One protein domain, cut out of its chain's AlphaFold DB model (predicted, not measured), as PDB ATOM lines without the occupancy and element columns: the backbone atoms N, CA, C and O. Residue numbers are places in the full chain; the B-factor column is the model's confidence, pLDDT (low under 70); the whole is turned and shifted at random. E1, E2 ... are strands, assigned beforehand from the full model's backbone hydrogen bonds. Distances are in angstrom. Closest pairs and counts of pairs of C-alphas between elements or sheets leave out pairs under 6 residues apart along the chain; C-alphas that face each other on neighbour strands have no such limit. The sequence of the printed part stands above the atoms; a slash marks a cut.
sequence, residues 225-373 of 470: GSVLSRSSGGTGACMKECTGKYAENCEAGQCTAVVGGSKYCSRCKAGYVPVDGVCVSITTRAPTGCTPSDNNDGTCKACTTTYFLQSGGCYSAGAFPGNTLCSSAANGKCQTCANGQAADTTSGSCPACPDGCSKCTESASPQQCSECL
ATOM      1  N   GLY A 225     -43.302 -15.716 -16.672       95.00
ATOM      2  CA  GLY A 225     -42.435 -16.874 -16.913       95.00
ATOM      3  C   GLY A 225     -40.942 -16.634 -16.644       95.00
ATOM      4  O   GLY A 225     -40.151 -17.584 -16.744       95.00
ATOM      5  N   SER A 226     -40.554 -15.397 -16.302       95.75
ATOM      6  CA  SER A 226     -39.176 -14.973 -16.008       95.75
ATOM      7  C   SER A 226     -39.066 -14.191 -14.693       95.75
ATOM      8  O   SER A 226     -40.004 -13.525 -14.256       95.75
ATOM      9  N   VAL A 227     -37.897 -14.261 -14.058       95.12
ATOM     10  CA  VAL A 227     -37.590 -13.674 -12.744       95.12
ATOM     11  C   VAL A 227     -36.383 -12.741 -12.833       95.12
ATOM     12  O   VAL A 227     -35.476 -12.953 -13.638       95.12
ATOM     13  N   LEU A 228     -36.370 -11.694 -12.002       94.88
ATOM     14  CA  LEU A 228     -35.366 -10.628 -12.074       94.88
ATOM     15  C   LEU A 228     -34.128 -10.941 -11.229       94.88
ATOM     16  O   LEU A 228     -34.097 -10.673 -10.026       94.88
ATOM     17  N   SER A 229     -33.056 -11.414 -11.857       92.56
ATOM     18  CA  SER A 229     -31.775 -11.623 -11.190       92.56
ATOM     19  C   SER A 229     -31.045 -10.308 -10.929       92.56
ATOM     20  O   SER A 229     -30.282  -9.799 -11.750       92.56
ATOM     21  N   ARG A 230     -31.262  -9.765  -9.730       88.81
ATOM     22  CA  ARG A 230     -30.555  -8.569  -9.253       88.81
ATOM     23  C   ARG A 230     -29.059  -8.798  -9.077       88.81
ATOM     24  O   ARG A 230     -28.679  -9.785  -8.444       88.81
ATOM     25  N   SER A 231     -28.269  -7.837  -9.557       71.00
ATOM     26  CA  SER A 231     -26.811  -7.776  -9.361       71.00
ATOM     27  C   SER A 231     -26.404  -6.708  -8.331       71.00
ATOM     28  O   SER A 231     -25.451  -6.916  -7.590       71.00
ATOM     29  N   SER A 232     -27.136  -5.587  -8.239       60.25
ATOM     30  CA  SER A 232     -27.167  -4.597  -7.136       60.25
ATOM     31  C   SER A 232     -27.986  -3.375  -7.600       60.25
ATOM     32  O   SER A 232     -27.940  -3.022  -8.771       60.25
ATOM     33  N   GLY A 233     -28.775  -2.733  -6.723       68.12
ATOM     34  CA  GLY A 233     -29.452  -1.462  -7.057       68.12
ATOM     35  C   GLY A 233     -30.782  -1.545  -7.830       68.12
ATOM     36  O   GLY A 233     -30.991  -0.804  -8.784       68.12
ATOM     37  N   GLY A 234     -31.712  -2.417  -7.421       80.56
ATOM     38  CA  GLY A 234     -33.095  -2.455  -7.939       80.56
ATOM     39  C   GLY A 234     -33.270  -3.023  -9.357       80.56
ATOM     40  O   GLY A 234     -34.348  -3.533  -9.661       80.56
ATOM     41  N   THR A 235     -32.211  -3.015 -10.165       91.94
ATOM     42  CA  THR A 235     -32.144  -3.542 -11.535       91.94
ATOM     43  C   THR A 235     -31.465  -4.915 -11.603       91.94
ATOM     44  O   THR A 235     -30.828  -5.374 -10.643       91.94
ATOM     45  N   GLY A 236     -31.628  -5.609 -12.727       94.06
ATOM     46  CA  GLY A 236     -30.987  -6.894 -12.984       94.06
ATOM     47  C   GLY A 236     -31.289  -7.457 -14.369       94.06
ATOM     48  O   GLY A 236     -31.944  -6.807 -15.176       94.06
ATOM     49  N   ALA A 237     -30.825  -8.682 -14.616       94.75
ATOM     50  CA  ALA A 237     -31.138  -9.434 -15.830       94.75
ATOM     51  C   ALA A 237     -32.360 -10.334 -15.609       94.75
ATOM     52  O   ALA A 237     -32.548 -10.880 -14.517       94.75
ATOM     53  N   CYS A 238     -33.186 -10.512 -16.637       95.31
ATOM     54  CA  CYS A 238     -34.319 -11.432 -16.583       95.31
ATOM     55  C   CYS A 238     -33.883 -12.837 -17.000       95.31
ATOM     56  O   CYS A 238     -33.326 -13.031 -18.073       95.31
ATOM     57  N   MET A 239     -34.160 -13.822 -16.151       94.44
ATOM     58  CA  MET A 239     -33.836 -15.231 -16.385       94.44
ATOM     59  C   MET A 239     -35.087 -16.095 -16.244       94.44
ATOM     60  O   MET A 239     -36.060 -15.674 -15.616       94.44
ATOM     61  N   LYS A 240     -35.080 -17.312 -16.796       95.50
ATOM     62  CA  LYS A 240     -36.222 -18.228 -16.669       95.50
ATOM     63  C   LYS A 240     -36.550 -18.459 -15.190       95.50
ATOM     64  O   LYS A 240     -35.659 -18.713 -14.380       95.50
ATOM     65  N   GLU A 241     -37.830 -18.380 -14.844       95.38
ATOM     66  CA  GLU A 241     -38.299 -18.685 -13.489       95.38
ATOM     67  C   GLU A 241     -37.870 -20.089 -13.030       95.38
ATOM     68  O   GLU A 241     -37.655 -20.976 -13.859       95.38
ATOM     69  N   CYS A 242     -37.773 -20.302 -11.716       94.19
ATOM     70  CA  CYS A 242     -37.357 -21.587 -11.142       94.19
ATOM     71  C   CYS A 242     -35.990 -22.094 -11.648       94.19
ATOM     72  O   CYS A 242     -35.797 -23.299 -11.806       94.19
ATOM     73  N   THR A 243     -35.031 -21.198 -11.910       93.75
ATOM     74  CA  THR A 243     -33.652 -21.565 -12.276       93.75
ATOM     75  C   THR A 243     -32.619 -20.776 -11.464       93.75
ATOM     76  O   THR A 243     -32.950 -19.785 -10.806       93.75
ATOM     77  N   GLY A 244     -31.359 -21.230 -11.475       91.38
ATOM     78  CA  GLY A 244     -30.253 -20.603 -10.738       91.38
ATOM     79  C   GLY A 244     -30.596 -20.343  -9.268       91.38
ATOM     80  O   GLY A 244     -31.161 -21.211  -8.603       91.38
ATOM     81  N   LYS A 245     -30.330 -19.125  -8.775       90.69
ATOM     82  CA  LYS A 245     -30.593 -18.731  -7.376       90.69
ATOM     83  C   LYS A 245     -32.063 -18.837  -6.940       90.69
ATOM     84  O   LYS A 245     -32.340 -18.883  -5.750       90.69
ATOM     85  N   TYR A 246     -33.004 -18.868  -7.887       90.69
ATOM     86  CA  TYR A 246     -34.439 -19.019  -7.613       90.69
ATOM     87  C   TYR A 246     -34.885 -20.484  -7.492       90.69
ATOM     88  O   TYR A 246     -36.018 -20.752  -7.101       90.69
ATOM     89  N   ALA A 247     -34.006 -21.434  -7.822       93.62
ATOM     90  CA  ALA A 247     -34.187 -22.864  -7.561       93.62
ATOM     91  C   ALA A 247     -33.216 -23.394  -6.497       93.62
ATOM     92  O   ALA A 247     -33.452 -24.450  -5.907       93.62
ATOM     93  N   GLU A 248     -32.122 -22.676  -6.245       95.38
ATOM     94  CA  GLU A 248     -31.150 -23.024  -5.219       95.38
ATOM     95  C   GLU A 248     -31.815 -23.077  -3.840       95.38
ATOM     96  O   GLU A 248     -32.542 -22.169  -3.446       95.38
ATOM     97  N   ASN A 249     -31.595 -24.178  -3.118       95.94
ATOM     98  CA  ASN A 249     -32.220 -24.463  -1.823       95.94
ATOM     99  C   ASN A 249     -33.758 -24.439  -1.813       95.94
ATOM    100  O   ASN A 249     -34.349 -24.505  -0.738       95.94
ATOM    101  N   CYS A 250     -34.410 -24.423  -2.977       96.81
ATOM    102  CA  CYS A 250     -35.842 -24.649  -3.063       96.81
ATOM    103  C   CYS A 250     -36.148 -26.136  -2.861       96.81
ATOM    104  O   CYS A 250     -35.413 -27.009  -3.338       96.81
ATOM    105  N   GLU A 251     -37.215 -26.435  -2.125       96.88
ATOM    106  CA  GLU A 251     -37.651 -27.811  -1.912       96.88
ATOM    107  C   GLU A 251     -38.219 -28.398  -3.216       96.88
ATOM    108  O   GLU A 251     -38.778 -27.682  -4.058       96.88
ATOM    109  N   ALA A 252     -38.070 -29.710  -3.419       95.31
ATOM    110  CA  ALA A 252     -38.467 -30.338  -4.676       95.31
ATOM    111  C   ALA A 252     -39.969 -30.130  -4.953       95.31
ATOM    112  O   ALA A 252     -40.825 -30.375  -4.101       95.31
ATOM    113  N   GLY A 253     -40.291 -29.645  -6.156       94.44
ATOM    114  CA  GLY A 253     -41.671 -29.363  -6.564       94.44
ATOM    115  C   GLY A 253     -42.311 -28.139  -5.898       94.44
ATOM    116  O   GLY A 253     -43.499 -27.917  -6.100       94.44
ATOM    117  N   GLN A 254     -41.562 -27.330  -5.138       96.62
ATOM    118  CA  GLN A 254     -42.093 -26.153  -4.432       96.62
ATOM    119  C   GLN A 254     -41.875 -24.830  -5.181       96.62
ATOM    120  O   GLN A 254     -42.039 -23.757  -4.612       96.62
ATOM    121  N   CYS A 255     -41.560 -24.864  -6.478       95.44
ATOM    122  CA  CYS A 255     -41.606 -23.659  -7.308       95.44
ATOM    123  C   CYS A 255     -43.042 -23.379  -7.785       95.44
ATOM    124  O   CYS A 255     -43.386 -23.566  -8.956       95.44
ATOM    125  N   THR A 256     -43.911 -23.031  -6.836       94.81
ATOM    126  CA  THR A 256     -45.369 -22.946  -7.027       94.81
ATOM    127  C   THR A 256     -45.967 -21.594  -6.652       94.81
ATOM    128  O   THR A 256     -47.124 -21.348  -6.981       94.81
ATOM    129  N   ALA A 257     -45.214 -20.697  -6.004       94.19
ATOM    130  CA  ALA A 257     -45.705 -19.356  -5.693       94.19
ATOM    131  C   ALA A 257     -45.773 -18.522  -6.977       94.19
ATOM    132  O   ALA A 257     -44.748 -18.318  -7.617       94.19
ATOM    133  N   VAL A 258     -46.954 -18.028  -7.351       93.19
ATOM    134  CA  VAL A 258     -47.123 -17.168  -8.533       93.19
ATOM    135  C   VAL A 258     -47.180 -15.711  -8.090       93.19
ATOM    136  O   VAL A 258     -48.115 -15.304  -7.405       93.19
ATOM    137  N   VAL A 259     -46.185 -14.920  -8.492       93.31
ATOM    138  CA  VAL A 259     -46.110 -13.480  -8.207       93.31
ATOM    139  C   VAL A 259     -45.776 -12.748  -9.503       93.31
ATOM    140  O   VAL A 259     -44.785 -13.058 -10.161       93.31
ATOM    141  N   GLY A 260     -46.628 -11.807  -9.919       89.12
ATOM    142  CA  GLY A 260     -46.413 -11.032 -11.150       89.12
ATOM    143  C   GLY A 260     -46.403 -11.868 -12.437       89.12
ATOM    144  O   GLY A 260     -45.742 -11.495 -13.399       89.12
ATOM    145  N   GLY A 261     -47.093 -13.014 -12.448       92.44
ATOM    146  CA  GLY A 261     -47.126 -13.932 -13.592       92.44
ATOM    147  C   GLY A 261     -45.933 -14.887 -13.699       92.44
ATOM    148  O   GLY A 261     -45.846 -15.622 -14.679       92.44
ATOM    149  N   SER A 262     -45.038 -14.905 -12.708       95.31
ATOM    150  CA  SER A 262     -43.886 -15.813 -12.666       95.31
ATOM    151  C   SER A 262     -43.881 -16.670 -11.404       95.31
ATOM    152  O   SER A 262     -44.424 -16.281 -10.367       95.31
ATOM    153  N   LYS A 263     -43.261 -17.846 -11.493       95.94
ATOM    154  CA  LYS A 263     -43.147 -18.834 -10.421       95.94
ATOM    155  C   LYS A 263     -41.890 -18.623  -9.582       95.94
ATOM    156  O   LYS A 263     -40.781 -18.476 -10.093       95.94
ATOM    157  N   TYR A 264     -42.075 -18.690  -8.276       95.94
ATOM    158  CA  TYR A 264     -41.043 -18.572  -7.259       95.94
ATOM    159  C   TYR A 264     -41.129 -19.738  -6.281       95.94
ATOM    160  O   TYR A 264     -42.128 -20.467  -6.225       95.94
ATOM    161  N   CYS A 265     -40.073 -19.905  -5.490       96.31
ATOM    162  CA  CYS A 265     -40.066 -20.894  -4.432       96.31
ATOM    163  C   CYS A 265     -41.071 -20.514  -3.332       96.31
ATOM    164  O   CYS A 265     -40.929 -19.473  -2.692       96.31
ATOM    165  N   SER A 266     -42.086 -21.350  -3.117       95.06
ATOM    166  CA  SER A 266     -43.066 -21.201  -2.033       95.06
ATOM    167  C   SER A 266     -42.576 -21.813  -0.721       95.06
ATOM    168  O   SER A 266     -43.021 -21.415   0.354       95.06
ATOM    169  N   ARG A 267     -41.638 -22.769  -0.798       96.38
ATOM    170  CA  ARG A 267     -41.044 -23.433   0.364       96.38
ATOM    171  C   ARG A 267     -39.612 -23.878   0.091       96.38
ATOM    172  O   ARG A 267     -39.347 -24.628  -0.849       96.38
ATOM    173  N   CYS A 268     -38.700 -23.441   0.946       97.25
ATOM    174  CA  CYS A 268     -37.284 -23.776   0.877       97.25
ATOM    175  C   CYS A 268     -36.956 -25.071   1.632       97.25
ATOM    176  O   CYS A 268     -37.772 -25.600   2.383       97.25
ATOM    177  N   LYS A 269     -35.740 -25.580   1.446       96.00
ATOM    178  CA  LYS A 269     -35.180 -26.654   2.274       96.00
ATOM    179  C   LYS A 269     -34.985 -26.167   3.713       96.00
ATOM    180  O   LYS A 269     -34.811 -24.972   3.953       96.00
ATOM    181  N   ALA A 270     -34.947 -27.102   4.661       92.62
ATOM    182  CA  ALA A 270     -34.676 -26.798   6.066       92.62
ATOM    183  C   ALA A 270     -33.399 -25.946   6.229       92.62
ATOM    184  O   ALA A 270     -32.370 -26.227   5.613       92.62
ATOM    185  N   GLY A 271     -33.465 -24.906   7.065       91.75
ATOM    186  CA  GLY A 271     -32.373 -23.937   7.235       91.75
ATOM    187  C   GLY A 271     -32.409 -22.749   6.262       91.75
ATOM    188  O   GLY A 271     -31.509 -21.905   6.308       91.75
ATOM    189  N   TYR A 272     -33.449 -22.645   5.430       95.56
ATOM    190  CA  TYR A 272     -33.681 -21.537   4.504       95.56
ATOM    191  C   TYR A 272     -35.142 -21.075   4.541       95.56
ATOM    192  O   TYR A 272     -36.031 -21.843   4.895       95.56
ATOM    193  N   VAL A 273     -35.401 -19.832   4.130       95.81
ATOM    194  CA  VAL A 273     -36.760 -19.279   3.972       95.81
ATOM    195  C   VAL A 273     -36.877 -18.424   2.702       95.81
ATOM    196  O   VAL A 273     -35.861 -17.869   2.269       95.81
ATOM    197  N   PRO A 274     -38.071 -18.281   2.091       96.06
ATOM    198  CA  PRO A 274     -38.229 -17.541   0.845       96.06
ATOM    199  C   PRO A 274     -38.365 -16.035   1.110       96.06
ATOM    200  O   PRO A 274     -39.338 -15.580   1.719       96.06
ATOM    201  N   VAL A 275     -37.415 -15.249   0.607       94.56
ATOM    202  CA  VAL A 275     -37.454 -13.778   0.613       94.56
ATOM    203  C   VAL A 275     -37.275 -13.281  -0.815       94.56
ATOM    204  O   VAL A 275     -36.303 -13.631  -1.483       94.56
ATOM    205  N   ASP A 276     -38.248 -12.512  -1.310       93.50
ATOM    206  CA  ASP A 276     -38.349 -12.092  -2.716       93.50
ATOM    207  C   ASP A 276     -38.198 -13.275  -3.701       93.50
ATOM    208  O   ASP A 276     -37.628 -13.154  -4.790       93.50
ATOM    209  N   GLY A 277     -38.698 -14.445  -3.287       91.88
ATOM    210  CA  GLY A 277     -38.665 -15.694  -4.044       91.88
ATOM    211  C   GLY A 277     -37.317 -16.428  -4.069       91.88
ATOM    212  O   GLY A 277     -37.215 -17.448  -4.750       91.88
ATOM    213  N   VAL A 278     -36.301 -15.943  -3.346       93.25
ATOM    214  CA  VAL A 278     -34.992 -16.600  -3.175       93.25
ATOM    215  C   VAL A 278     -34.922 -17.260  -1.801       93.25
ATOM    216  O   VAL A 278     -35.315 -16.664  -0.800       93.25
ATOM    217  N   CYS A 279     -34.383 -18.477  -1.739       95.50
ATOM    218  CA  CYS A 279     -34.156 -19.174  -0.477       95.50
ATOM    219  C   CYS A 279     -32.914 -18.634   0.232       95.50
ATOM    220  O   CYS A 279     -31.781 -18.951  -0.133       95.50
ATOM    221  N   VAL A 280     -33.128 -17.814   1.260       94.00
ATOM    222  CA  VAL A 280     -32.062 -17.207   2.066       94.00
ATOM    223  C   VAL A 280     -31.817 -18.020   3.334       94.00
ATOM    224  O   VAL A 280     -32.759 -18.512   3.953       94.00
ATOM    225  N   SER A 281     -30.546 -18.187   3.711       93.25
ATOM    226  CA  SER A 281     -30.164 -18.954   4.903       93.25
ATOM    227  C   SER A 281     -30.617 -18.251   6.184       93.25
ATOM    228  O   SER A 281     -30.425 -17.043   6.328       93.25
ATOM    229  N   ILE A 282     -31.162 -19.018   7.134       90.75
ATOM    230  CA  ILE A 282     -31.518 -18.524   8.478       90.75
ATOM    231  C   ILE A 282     -30.424 -18.788   9.518       90.75
ATOM    232  O   ILE A 282     -30.508 -18.299  10.642       90.75
ATOM    233  N   THR A 283     -29.405 -19.574   9.167       84.19
ATOM    234  CA  THR A 283     -28.368 -20.033  10.103       84.19
ATOM    235  C   THR A 283     -27.162 -19.100  10.154       84.19
ATOM    236  O   THR A 283     -26.435 -19.100  11.141       84.19
ATOM    237  N   THR A 284     -26.929 -18.303   9.108       77.25
ATOM    238  CA  THR A 284     -25.791 -17.369   9.033       77.25
ATOM    239  C   THR A 284     -26.122 -15.983   9.585       77.25
ATOM    240  O   THR A 284     -25.255 -15.318  10.146       77.25
ATOM    241  N   ARG A 285     -27.366 -15.519   9.405       78.38
ATOM    242  CA  ARG A 285     -27.890 -14.231   9.890       78.38
ATOM    243  C   ARG A 285     -29.418 -14.270   9.856       78.38
ATOM    244  O   ARG A 285     -29.984 -14.930   8.992       78.38
ATOM    245  N   ALA A 286     -30.079 -13.520  10.740       80.00
ATOM    246  CA  ALA A 286     -31.521 -13.308  10.637       80.00
ATOM    247  C   ALA A 286     -31.866 -12.693   9.261       80.00
ATOM    248  O   ALA A 286     -31.309 -11.640   8.920       80.00
ATOM    249  N   PRO A 287     -32.739 -13.331   8.460       84.19
ATOM    250  CA  PRO A 287     -33.081 -12.832   7.137       84.19
ATOM    251  C   PRO A 287     -33.850 -11.514   7.249       84.19
ATOM    252  O   PRO A 287     -34.711 -11.331   8.109       84.19
ATOM    253  N   THR A 288     -33.538 -10.562   6.371       88.00
ATOM    254  CA  THR A 288     -34.288  -9.306   6.302       88.00
ATOM    255  C   THR A 288     -35.696  -9.572   5.774       88.00
ATOM    256  O   THR A 288     -35.866 -10.298   4.800       88.00
ATOM    257  N   GLY A 289     -36.706  -8.980   6.413       90.00
ATOM    258  CA  GLY A 289     -38.091  -9.021   5.940       90.00
ATOM    259  C   GLY A 289     -38.888 -10.271   6.317       90.00
ATOM    260  O   GLY A 289     -40.105 -10.235   6.168       90.00
ATOM    261  N   CYS A 290     -38.261 -11.329   6.849       94.25
ATOM    262  CA  CYS A 290     -38.923 -12.589   7.206       94.25
ATOM    263  C   CYS A 290     -38.586 -13.047   8.630       94.25
ATOM    264  O   CYS A 290     -37.426 -13.093   9.029       94.25
ATOM    265  N   THR A 291     -39.612 -13.456   9.367       93.69
ATOM    266  CA  THR A 291     -39.498 -14.243  10.595       93.69
ATOM    267  C   THR A 291     -39.744 -15.713  10.237       93.69
ATOM    268  O   THR A 291     -40.856 -16.031   9.799       93.69
ATOM    269  N   PRO A 292     -38.751 -16.612  10.389       92.44
ATOM    270  CA  PRO A 292     -38.897 -18.026  10.036       92.44
ATOM    271  C   PRO A 292     -40.005 -18.745  10.816       92.44
ATOM    272  O   PRO A 292     -40.331 -18.360  11.939       92.44
ATOM    273  N   SER A 293     -40.570 -19.798  10.221       90.19
ATOM    274  CA  SER A 293     -41.491 -20.720  10.900       90.19
ATOM    275  C   SER A 293     -40.818 -21.427  12.078       90.19
ATOM    276  O   SER A 293     -39.672 -21.871  11.968       90.19
ATOM    277  N   ASP A 294     -41.549 -21.577  13.190       86.88
ATOM    278  CA  ASP A 294     -41.040 -22.184  14.431       86.88
ATOM    279  C   ASP A 294     -40.582 -23.642  14.210       86.88
ATOM    280  O   ASP A 294     -39.694 -24.134  14.903       86.88
ATOM    281  N   ASN A 295     -41.150 -24.317  13.205       86.31
ATOM    282  CA  ASN A 295     -40.851 -25.710  12.865       86.31
ATOM    283  C   ASN A 295     -39.745 -25.868  11.807       86.31
ATOM    284  O   ASN A 295     -39.470 -26.991  11.389       86.31
ATOM    285  N   ASN A 296     -39.132 -24.769  11.344       84.75
ATOM    286  CA  ASN A 296     -38.129 -24.771  10.270       84.75
ATOM    287  C   ASN A 296     -38.599 -25.530   9.007       84.75
ATOM    288  O   ASN A 296     -37.836 -26.246   8.361       84.75
ATOM    289  N   ASP A 297     -39.877 -25.365   8.661       91.06
ATOM    290  CA  ASP A 297     -40.539 -26.019   7.523       91.06
ATOM    291  C   ASP A 297     -40.177 -25.411   6.156       91.06
ATOM    292  O   ASP A 297     -40.736 -25.813   5.137       91.06
ATOM    293  N   GLY A 298     -39.258 -24.442   6.130       93.75
ATOM    294  CA  GLY A 298     -38.838 -23.766   4.910       93.75
ATOM    295  C   GLY A 298     -39.703 -22.576   4.497       93.75
ATOM    296  O   GLY A 298     -39.597 -22.144   3.349       93.75
ATOM    297  N   THR A 299     -40.570 -22.058   5.377       95.81
ATOM    298  CA  THR A 299     -41.457 -20.912   5.105       95.81
ATOM    299  C   THR A 299     -41.296 -19.771   6.116       95.81
ATOM    300  O   THR A 299     -40.695 -19.918   7.188       95.81
ATOM    301  N   CYS A 300     -41.834 -18.601   5.768       94.62
ATOM    302  CA  CYS A 300     -41.931 -17.445   6.655       94.62
ATOM    303  C   CYS A 300     -43.240 -17.474   7.457       94.62
ATOM    304  O   CYS A 300     -44.323 -17.545   6.881       94.62
ATOM    305  N   LYS A 301     -43.151 -17.339   8.786       93.06
ATOM    306  CA  LYS A 301     -44.310 -17.201   9.689       93.06
ATOM    307  C   LYS A 301     -44.917 -15.806   9.637       93.06
ATOM    308  O   LYS A 301     -46.131 -15.645   9.703       93.06
ATOM    309  N   ALA A 302     -44.063 -14.792   9.572       93.31
ATOM    310  CA  ALA A 302     -44.465 -13.398   9.494       93.31
ATOM    311  C   ALA A 302     -43.444 -12.613   8.678       93.31
ATOM    312  O   ALA A 302     -42.265 -12.968   8.645       93.31
ATOM    313  N   CYS A 303     -43.893 -11.527   8.064       95.12
ATOM    314  CA  CYS A 303     -43.012 -10.593   7.382       95.12
ATOM    315  C   CYS A 303     -42.849  -9.318   8.207       95.12
ATOM    316  O   CYS A 303     -43.660  -9.011   9.080       95.12
ATOM    317  N   THR A 304     -41.775  -8.578   7.968       89.50
ATOM    318  CA  THR A 304     -41.460  -7.365   8.731       89.50
ATOM    319  C   THR A 304     -41.229  -6.185   7.802       89.50
ATOM    320  O   THR A 304     -40.982  -6.352   6.608       89.50
ATOM    321  N   THR A 305     -41.265  -4.967   8.347       87.06
ATOM    322  CA  THR A 305     -40.971  -3.727   7.610       87.06
ATOM    323  C   THR A 305     -41.929  -3.498   6.428       87.06
ATOM    324  O   THR A 305     -43.139  -3.439   6.635       87.06
ATOM    325  N   THR A 306     -41.400  -3.369   5.211       92.81
ATOM    326  CA  THR A 306     -42.120  -3.127   3.951       92.81
ATOM    327  C   THR A 306     -42.396  -4.415   3.165       92.81
ATOM    328  O   THR A 306     -42.739  -4.364   1.981       92.81
ATOM    329  N   TYR A 307     -42.230  -5.575   3.807       95.50
ATOM    330  CA  TYR A 307     -42.531  -6.881   3.231       95.50
ATOM    331  C   TYR A 307     -43.934  -7.345   3.627       95.50
ATOM    332  O   TYR A 307     -44.423  -7.026   4.713       95.50
ATOM    333  N   PHE A 308     -44.555  -8.149   2.768       95.62
ATOM    334  CA  PHE A 308     -45.829  -8.811   3.037       95.62
ATOM    335  C   PHE A 308     -45.737 -10.316   2.782       95.62
ATOM    336  O   PHE A 308     -44.939 -10.769   1.954       95.62
ATOM    337  N   LEU A 309     -46.536 -11.083   3.523       95.12
ATOM    338  CA  LEU A 309     -46.605 -12.533   3.388       95.12
ATOM    339  C   LEU A 309     -47.438 -12.906   2.161       95.12
ATOM    340  O   LEU A 309     -48.571 -12.457   2.016       95.12
ATOM    341  N   GLN A 310     -46.881 -13.747   1.295       94.75
ATOM    342  CA  GLN A 310     -47.584 -14.317   0.150       94.75
ATOM    343  C   GLN A 310     -47.046 -15.722  -0.119       94.75
ATOM    344  O   GLN A 310     -45.839 -15.917  -0.244       94.75
ATOM    345  N   SER A 311     -47.928 -16.719  -0.233       92.75
ATOM    346  CA  SER A 311     -47.564 -18.086  -0.650       92.75
ATOM    347  C   SER A 311     -46.356 -18.692   0.100       92.75
ATOM    348  O   SER A 311     -45.512 -19.337  -0.518       92.75
ATOM    349  N   GLY A 312     -46.261 -18.466   1.417       91.06
ATOM    350  CA  GLY A 312     -45.197 -19.011   2.279       91.06
ATOM    351  C   GLY A 312     -43.887 -18.209   2.319       91.06
ATOM    352  O   GLY A 312     -42.994 -18.548   3.098       91.06
ATOM    353  N   GLY A 313     -43.769 -17.133   1.535       95.25
ATOM    354  CA  GLY A 313     -42.594 -16.259   1.490       95.25
ATOM    355  C   GLY A 313     -42.911 -14.792   1.778       95.25
ATOM    356  O   GLY A 313     -44.070 -14.374   1.754       95.25
ATOM    357  N   CYS A 314     -41.867 -14.002   2.024       96.31
ATOM    358  CA  CYS A 314     -41.973 -12.554   2.215       96.31
ATOM    359  C   CYS A 314     -41.513 -11.801   0.968       96.31
ATOM    360  O   CYS A 314     -40.384 -11.991   0.512       96.31
ATOM    361  N   TYR A 315     -42.353 -10.905   0.454       95.56
ATOM    362  CA  TYR A 315     -42.071 -10.115  -0.748       95.56
ATOM    363  C   TYR A 315     -42.097  -8.620  -0.442       95.56
ATOM    364  O   TYR A 315     -42.969  -8.148   0.287       95.56
ATOM    365  N   SER A 316     -41.149  -7.866  -0.992       94.50
ATOM    366  CA  SER A 316     -41.083  -6.414  -0.814       94.50
ATOM    367  C   SER A 316     -42.149  -5.704  -1.650       94.50
ATOM    368  O   SER A 316     -42.174  -5.852  -2.869       94.50
ATOM    369  N   ALA A 317     -42.982  -4.856  -1.040       95.25
ATOM    370  CA  ALA A 317     -43.918  -4.007  -1.795       95.25
ATOM    371  C   ALA A 317     -43.206  -2.887  -2.586       95.25
ATOM    372  O   ALA A 317     -43.777  -2.304  -3.500       95.25
ATOM    373  N   GLY A 318     -41.944  -2.582  -2.253       92.06
ATOM    374  CA  GLY A 318     -41.175  -1.509  -2.889       92.06
ATOM    375  C   GLY A 318     -40.433  -1.919  -4.163       92.06
ATOM    376  O   GLY A 318     -39.896  -1.053  -4.853       92.06
ATOM    377  N   ALA A 319     -40.362  -3.214  -4.482       91.50
ATOM    378  CA  ALA A 319     -39.575  -3.716  -5.605       91.50
ATOM    379  C   ALA A 319     -40.179  -4.978  -6.238       91.50
ATOM    380  O   ALA A 319     -40.955  -5.702  -5.623       91.50
ATOM    381  N   PHE A 320     -39.778  -5.271  -7.475       93.38
ATOM    382  CA  PHE A 320     -40.190  -6.488  -8.180       93.38
ATOM    383  C   PHE A 320     -39.725  -7.768  -7.440       93.38
ATOM    384  O   PHE A 320     -38.617  -7.798  -6.910       93.38
ATOM    385  N   PRO A 321     -40.487  -8.864  -7.395       93.94
ATOM    386  CA  PRO A 321     -41.832  -9.013  -7.932       93.94
ATOM    387  C   PRO A 321     -42.929  -8.547  -6.964       93.94
ATOM    388  O   PRO A 321     -44.073  -8.442  -7.374       93.94
ATOM    389  N   GLY A 322     -42.631  -8.264  -5.692       94.56
ATOM    390  CA  GLY A 322     -43.676  -7.975  -4.702       94.56
ATOM    391  C   GLY A 322     -44.525  -6.746  -5.039       94.56
ATOM    392  O   GLY A 322     -45.743  -6.780  -4.855       94.56
ATOM    393  N   ASN A 323     -43.923  -5.712  -5.636       94.25
ATOM    394  CA  ASN A 323     -44.629  -4.504  -6.077       94.25
ATOM    395  C   ASN A 323     -45.686  -4.747  -7.173       94.25
ATOM    396  O   ASN A 323     -46.546  -3.895  -7.385       94.25
ATOM    397  N   THR A 324     -45.659  -5.896  -7.862       94.25
ATOM    398  CA  THR A 324     -46.701  -6.250  -8.840       94.25
ATOM    399  C   THR A 324     -47.986  -6.713  -8.165       94.25
ATOM    400  O   THR A 324     -49.027  -6.771  -8.810       94.25
ATOM    401  N   LEU A 325     -47.912  -7.110  -6.893       94.12
ATOM    402  CA  LEU A 325     -49.037  -7.650  -6.137       94.12
ATOM    403  C   LEU A 325     -49.470  -6.717  -5.004       94.12
ATOM    404  O   LEU A 325     -50.660  -6.616  -4.727       94.12
ATOM    405  N   CYS A 326     -48.534  -5.991  -4.396       95.50
ATOM    406  CA  CYS A 326     -48.797  -5.083  -3.290       95.50
ATOM    407  C   CYS A 326     -48.162  -3.713  -3.529       95.50
ATOM    408  O   CYS A 326     -46.955  -3.629  -3.733       95.50
ATOM    409  N   SER A 327     -48.949  -2.638  -3.461       95.25
ATOM    410  CA  SER A 327     -48.441  -1.268  -3.619       95.25
ATOM    411  C   SER A 327     -47.975  -0.644  -2.301       95.25
ATOM    412  O   SER A 327     -47.172   0.285  -2.307       95.25
ATOM    413  N   SER A 328     -48.452  -1.155  -1.163       94.56
ATOM    414  CA  SER A 328     -48.043  -0.712   0.169       94.56
ATOM    415  C   SER A 328     -48.184  -1.845   1.176       94.56
ATOM    416  O   SER A 328     -49.252  -2.448   1.283       94.56
ATOM    417  N   ALA A 329     -47.123  -2.119   1.933       95.00
ATOM    418  CA  ALA A 329     -47.108  -3.142   2.971       95.00
ATOM    419  C   ALA A 329     -46.714  -2.545   4.323       95.00
ATOM    420  O   ALA A 329     -45.830  -1.692   4.415       95.00
ATOM    421  N   ALA A 330     -47.367  -3.031   5.372       92.50
ATOM    422  CA  ALA A 330     -47.093  -2.666   6.752       92.50
ATOM    423  C   ALA A 330     -47.373  -3.858   7.667       92.50
ATOM    424  O   ALA A 330     -48.300  -4.631   7.424       92.50
ATOM    425  N   ASN A 331     -46.583  -3.995   8.735       89.50
ATOM    426  CA  ASN A 331     -46.738  -5.053   9.739       89.50
ATOM    427  C   ASN A 331     -46.774  -6.473   9.140       89.50
ATOM    428  O   ASN A 331     -47.517  -7.331   9.610       89.50
ATOM    429  N   GLY A 332     -46.010  -6.709   8.069       92.31
ATOM    430  CA  GLY A 332     -45.955  -8.012   7.405       92.31
ATOM    431  C   GLY A 332     -47.142  -8.340   6.502       92.31
ATOM    432  O   GLY A 332     -47.235  -9.467   6.018       92.31
ATOM    433  N   LYS A 333     -48.042  -7.379   6.278       94.44
ATOM    434  CA  LYS A 333     -49.285  -7.529   5.517       94.44
ATOM    435  C   LYS A 333     -49.354  -6.519   4.383       94.44
ATOM    436  O   LYS A 333     -48.913  -5.377   4.546       94.44
ATOM    437  N   CYS A 334     -49.961  -6.910   3.268       95.56
ATOM    438  CA  CYS A 334     -50.303  -5.954   2.233       95.56
ATOM    439  C   CYS A 334     -51.486  -5.094   2.688       95.56
ATOM    440  O   CYS A 334     -52.500  -5.612   3.149       95.56
ATOM    441  N   GLN A 335     -51.340  -3.776   2.575       93.75
ATOM    442  CA  GLN A 335     -52.383  -2.798   2.898       93.75
ATOM    443  C   GLN A 335     -53.221  -2.447   1.669       93.75
ATOM    444  O   GLN A 335     -54.393  -2.103   1.779       93.75
ATOM    445  N   THR A 336     -52.616  -2.506   0.483       93.88
ATOM    446  CA  THR A 336     -53.286  -2.189  -0.778       93.88
ATOM    447  C   THR A 336     -52.741  -3.094  -1.869       93.88
ATOM    448  O   THR A 336     -51.563  -3.007  -2.227       93.88
ATOM    449  N   CYS A 337     -53.589  -3.976  -2.398       94.69
ATOM    450  CA  CYS A 337     -53.178  -4.873  -3.464       94.69
ATOM    451  C   CYS A 337     -53.096  -4.121  -4.793       94.69
ATOM    452  O   CYS A 337     -54.037  -3.455  -5.223       94.69
ATOM    453  N   ALA A 338     -51.959  -4.250  -5.469       94.62
ATOM    454  CA  ALA A 338     -51.702  -3.614  -6.758       94.62
ATOM    455  C   ALA A 338     -52.576  -4.195  -7.885       94.62
ATOM    456  O   ALA A 338     -52.829  -3.516  -8.881       94.62
ATOM    457  N   ASN A 339     -53.079  -5.420  -7.705       91.00
ATOM    458  CA  ASN A 339     -53.972  -6.098  -8.644       91.00
ATOM    459  C   ASN A 339     -55.457  -5.703  -8.502       91.00
ATOM    460  O   ASN A 339     -56.319  -6.297  -9.152       91.00
ATOM    461  N   GLY A 340     -55.760  -4.712  -7.657       90.12
ATOM    462  CA  GLY A 340     -57.120  -4.222  -7.438       90.12
ATOM    463  C   GLY A 340     -58.019  -5.203  -6.688       90.12
ATOM    464  O   GLY A 340     -59.221  -5.167  -6.913       90.12
ATOM    465  N   GLN A 341     -57.440  -6.103  -5.885       90.06
ATOM    466  CA  GLN A 341     -58.170  -6.997  -4.983       90.06
ATOM    467  C   GLN A 341     -58.153  -6.490  -3.534       90.06
ATOM    468  O   GLN A 341     -57.222  -5.805  -3.104       90.06
ATOM    469  N   ALA A 342     -59.133  -6.921  -2.740       90.56
ATOM    470  CA  ALA A 342     -59.112  -6.707  -1.305       90.56
ATOM    471  C   ALA A 342     -58.070  -7.638  -0.677       90.56
ATOM    472  O   ALA A 342     -58.080  -8.850  -0.913       90.56
ATOM    473  N   ALA A 343     -57.174  -7.078   0.137       92.06
ATOM    474  CA  ALA A 343     -56.246  -7.882   0.919       92.06
ATOM    475  C   ALA A 343     -57.027  -8.752   1.912       92.06
ATOM    476  O   ALA A 343     -57.962  -8.288   2.570       92.06
ATOM    477  N   ASP A 344     -56.620 -10.011   2.051       90.12
ATOM    478  CA  ASP A 344     -57.199 -10.917   3.030       90.12
ATOM    479  C   ASP A 344     -57.002 -10.355   4.445       90.12
ATOM    480  O   ASP A 344     -55.887 -10.039   4.866       90.12
ATOM    481  N   THR A 345     -58.084 -10.229   5.207       87.50
ATOM    482  CA  THR A 345     -58.066  -9.545   6.511       87.50
ATOM    483  C   THR A 345     -57.198 -10.270   7.546       87.50
ATOM    484  O   THR A 345     -56.620  -9.646   8.445       87.50
ATOM    485  N   THR A 346     -57.044 -11.588   7.400       86.56
ATOM    486  CA  THR A 346     -56.300 -12.431   8.341       86.56
ATOM    487  C   THR A 346     -54.809 -12.439   8.025       86.56
ATOM    488  O   THR A 346     -53.991 -12.089   8.879       86.56
ATOM    489  N   SER A 347     -54.446 -12.795   6.799       85.88
ATOM    490  CA  SER A 347     -53.067 -12.975   6.343       85.88
ATOM    491  C   SER A 347     -52.445 -11.707   5.763       85.88
ATOM    492  O   SER A 347     -51.226 -11.574   5.778       85.88
ATOM    493  N   GLY A 348     -53.251 -10.761   5.276       90.12
ATOM    494  CA  GLY A 348     -52.777  -9.619   4.494       90.12
ATOM    495  C   GLY A 348     -52.277  -9.995   3.098       90.12
ATOM    496  O   GLY A 348     -51.574  -9.192   2.488       90.12
ATOM    497  N   SER A 349     -52.583 -11.206   2.622       92.00
ATOM    498  CA  SER A 349     -52.229 -11.676   1.278       92.00
ATOM    499  C   SER A 349     -53.192 -11.098   0.246       92.00
ATOM    500  O   SER A 349     -54.364 -10.867   0.544       92.00
ATOM    501  N   CYS A 350     -52.729 -10.927  -0.986       92.12
ATOM    502  CA  CYS A 350     -53.580 -10.464  -2.077       92.12
ATOM    503  C   CYS A 350     -54.072 -11.662  -2.900       92.12
ATOM    504  O   CYS A 350     -53.240 -12.446  -3.374       92.12
ATOM    505  N   PRO A 351     -55.396 -11.827  -3.088       89.81
ATOM    506  CA  PRO A 351     -55.950 -12.859  -3.962       89.81
ATOM    507  C   PRO A 351     -55.373 -12.765  -5.375       89.81
ATOM    508  O   PRO A 351     -55.162 -11.665  -5.879       89.81
ATOM    509  N   ALA A 352     -55.115 -13.901  -6.022       88.12
ATOM    510  CA  ALA A 352     -54.618 -13.915  -7.394       88.12
ATOM    511  C   ALA A 352     -55.728 -13.552  -8.392       88.12
ATOM    512  O   ALA A 352     -56.896 -13.868  -8.177       88.12
ATOM    513  N   CYS A 353     -55.337 -12.918  -9.497       91.00
ATOM    514  CA  CYS A 353     -56.198 -12.752 -10.664       91.00
ATOM    515  C   CYS A 353     -56.060 -13.957 -11.615       91.00
ATOM    516  O   CYS A 353     -55.092 -14.713 -11.486       91.00
ATOM    517  N   PRO A 354     -56.986 -14.131 -12.581       91.12
ATOM    518  CA  PRO A 354     -56.864 -15.152 -13.619       91.12
ATOM    519  C   PRO A 354     -55.539 -15.077 -14.393       91.12
ATOM    520  O   PRO A 354     -54.894 -14.029 -14.449       91.12
ATOM    521  N   ASP A 355     -55.151 -16.177 -15.035       89.88
ATOM    522  CA  ASP A 355     -53.906 -16.250 -15.801       89.88
ATOM    523  C   ASP A 355     -53.799 -15.128 -16.850       89.88
ATOM    524  O   ASP A 355     -54.752 -14.801 -17.557       89.88
ATOM    525  N   GLY A 356     -52.614 -14.517 -16.947       92.75
ATOM    526  CA  GLY A 356     -52.366 -13.392 -17.858       92.75
ATOM    527  C   GLY A 356     -52.906 -12.042 -17.370       92.75
ATOM    528  O   GLY A 356     -52.659 -11.029 -18.023       92.75
ATOM    529  N   CYS A 357     -53.603 -11.995 -16.234       94.25
ATOM    530  CA  CYS A 357     -54.245 -10.794 -15.717       94.25
ATOM    531  C   CYS A 357     -53.410 -10.099 -14.630       94.25
ATOM    532  O   CYS A 357     -52.986 -10.734 -13.664       94.25
ATOM    533  N   SER A 358     -53.193  -8.788 -14.766       94.25
ATOM    534  CA  SER A 358     -52.494  -7.971 -13.766       94.25
ATOM    535  C   SER A 358     -53.457  -7.305 -12.784       94.25
ATOM    536  O   SER A 358     -53.119  -7.185 -11.608       94.25
ATOM    537  N   LYS A 359     -54.663  -6.931 -13.230       93.56
ATOM    538  CA  LYS A 359     -55.744  -6.430 -12.369       93.56
ATOM    539  C   LYS A 359     -57.083  -7.034 -12.743       93.56
ATOM    540  O   LYS A 359     -57.417  -7.113 -13.924       93.56
ATOM    541  N   CYS A 360     -57.880  -7.391 -11.747       92.25
ATOM    542  CA  CYS A 360     -59.186  -8.008 -11.942       92.25
ATOM    543  C   CYS A 360     -60.240  -7.416 -11.004       92.25
ATOM    544  O   CYS A 360     -59.914  -6.720 -10.044       92.25
ATOM    545  N   THR A 361     -61.518  -7.652 -11.305       87.25
ATOM    546  CA  THR A 361     -62.628  -7.178 -10.473       87.25
ATOM    547  C   THR A 361     -62.695  -7.923  -9.143       87.25
ATOM    548  O   THR A 361     -62.485  -9.135  -9.071       87.25
ATOM    549  N   GLU A 362     -62.996  -7.196  -8.069       69.50
ATOM    550  CA  GLU A 362     -63.296  -7.789  -6.770       69.50
ATOM    551  C   GLU A 362     -64.687  -8.433  -6.842       69.50
ATOM    552  O   GLU A 362     -65.689  -7.740  -7.000       69.50
ATOM    553  N   SER A 363     -64.779  -9.755  -6.691       59.38
ATOM    554  CA  SER A 363     -66.027 -10.432  -6.284       59.38
ATOM    555  C   SER A 363     -67.098 -10.789  -7.336       59.38
ATOM    556  O   SER A 363     -68.182 -11.212  -6.941       59.38
ATOM    557  N   ALA A 364     -66.839 -10.739  -8.646       54.84
ATOM    558  CA  ALA A 364     -67.705 -11.429  -9.619       54.84
ATOM    559  C   ALA A 364     -67.056 -12.757 -10.014       54.84
ATOM    560  O   ALA A 364     -65.911 -12.754 -10.441       54.84
ATOM    561  N   SER A 365     -67.749 -13.889  -9.863       58.31
ATOM    562  CA  SER A 365     -67.323 -15.157 -10.465       58.31
ATOM    563  C   SER A 365     -67.991 -15.298 -11.838       58.31
ATOM    564  O   SER A 365     -69.225 -15.311 -11.883       58.31
ATOM    565  N   PRO A 366     -67.229 -15.442 -12.938       66.06
ATOM    566  CA  PRO A 366     -65.762 -15.454 -12.999       66.06
ATOM    567  C   PRO A 366     -65.149 -14.045 -12.895       66.06
ATOM    568  O   PRO A 366     -65.713 -13.085 -13.429       66.06
ATOM    569  N   GLN A 367     -63.986 -13.933 -12.228       76.88
ATOM    570  CA  GLN A 367     -63.255 -12.665 -12.079       76.88
ATOM    571  C   GLN A 367     -62.952 -12.101 -13.464       76.88
ATOM    572  O   GLN A 367     -62.377 -12.786 -14.310       76.88
ATOM    573  N   GLN A 368     -63.338 -10.851 -13.704       86.19
ATOM    574  CA  GLN A 368     -63.115 -10.212 -14.995       86.19
ATOM    575  C   GLN A 368     -61.789  -9.470 -14.974       86.19
ATOM    576  O   GLN A 368     -61.524  -8.688 -14.059       86.19
ATOM    577  N   CYS A 369     -60.969  -9.685 -15.998       92.12
ATOM    578  CA  CYS A 369     -59.703  -8.992 -16.111       92.12
ATOM    579  C   CYS A 369     -59.895  -7.558 -16.621       92.12
ATOM    580  O   CYS A 369     -60.492  -7.321 -17.678       92.12
ATOM    581  N   SER A 370     -59.390  -6.581 -15.874       91.69
ATOM    582  CA  SER A 370     -59.412  -5.171 -16.261       91.69
ATOM    583  C   SER A 370     -58.133  -4.767 -16.990       91.69
ATOM    584  O   SER A 370     -58.247  -4.094 -18.018       91.69
ATOM    585  N   GLU A 371     -56.972  -5.247 -16.533       93.31
ATOM    586  CA  GLU A 371     -55.647  -4.998 -17.113       93.31
ATOM    587  C   GLU A 371     -54.846  -6.298 -17.253       93.31
ATOM    588  O   GLU A 371     -54.853  -7.147 -16.363       93.31
ATOM    589  N   CYS A 372     -54.127  -6.436 -18.366       95.62
ATOM    590  CA  CYS A 372     -53.324  -7.618 -18.659       95.62
ATOM    591  C   CYS A 372     -51.870  -7.464 -18.202       95.62
ATOM    592  O   CYS A 372     -51.349  -6.355 -18.054       95.62
ATOM    593  N   LEU A 373     -51.204  -8.595 -17.983       96.00
ATOM    594  CA  LEU A 373     -49.762  -8.651 -17.774       96.00
ATOM    595  C   LEU A 373     -49.005  -8.277 -19.067       96.00
ATOM    596  O   LEU A 373     -49.538  -8.438 -20.168       96.00
TER     597      LEU A 373
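Overview. This is residues 225 to 373 of the 470 residues of the protein "VSP" of Giardia intestinalis (strain ATCC 50803 / WB clone C6) (UniProt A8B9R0). Little regular structure: seven small strand hairpins joined by loops, with E5 to E12 clustered and E1-E2 and E13-E14 farther out. The printed part has 149 residues and no named helix; 14 strands, E1 to E14 in chain order, hold 57 residues, all strand by class. Each sheet is one antiparallel pair. The whole is compact, radius of gyration of the C-alphas 14.6 A, spans 45 by 32 by 30 A.

Arrangement. Look first at hairpin E11, residues 326 to 330, and E12, residues 333 to 337: N 327 and O 336, 2.9 A apart, are within hydrogen-bond range. In hairpin E9, residues 307 to 310, and E10, residues 313 to 316, so are N 308 and O 315, 2.9 A. The closest C-alphas of E9 and E12 are Phe 308 and Lys 333, 4.4 A; of E10 and E5, residues 272 to 275, Gly 313 and Pro 274, 4.6 A.

Along the chain. Find C-alpha 226 at (-39.176, -14.973, -16.008): E1, residues 226 to 230, runs 12.7 A, then E2, 236 to 240, 13.0 A. Passed over briefly are E3, 257 to 259; E4, 262 to 264; E6, 278 to 281; E7, 290 to 292; E8, 300 to 303; E13, 357 to 360. E14, 369 to 372, ends at (-53.324, -7.618, -18.659).

Size, cuts and confidence. The farthest C-alphas, Thr 284 and Ala 364, are 46.3 A apart. The printed part has no cut; links E2 to E3 and E12 to E13 are long. Look for pLDDT under 70 at residues 232 to 233 and 362 to 366.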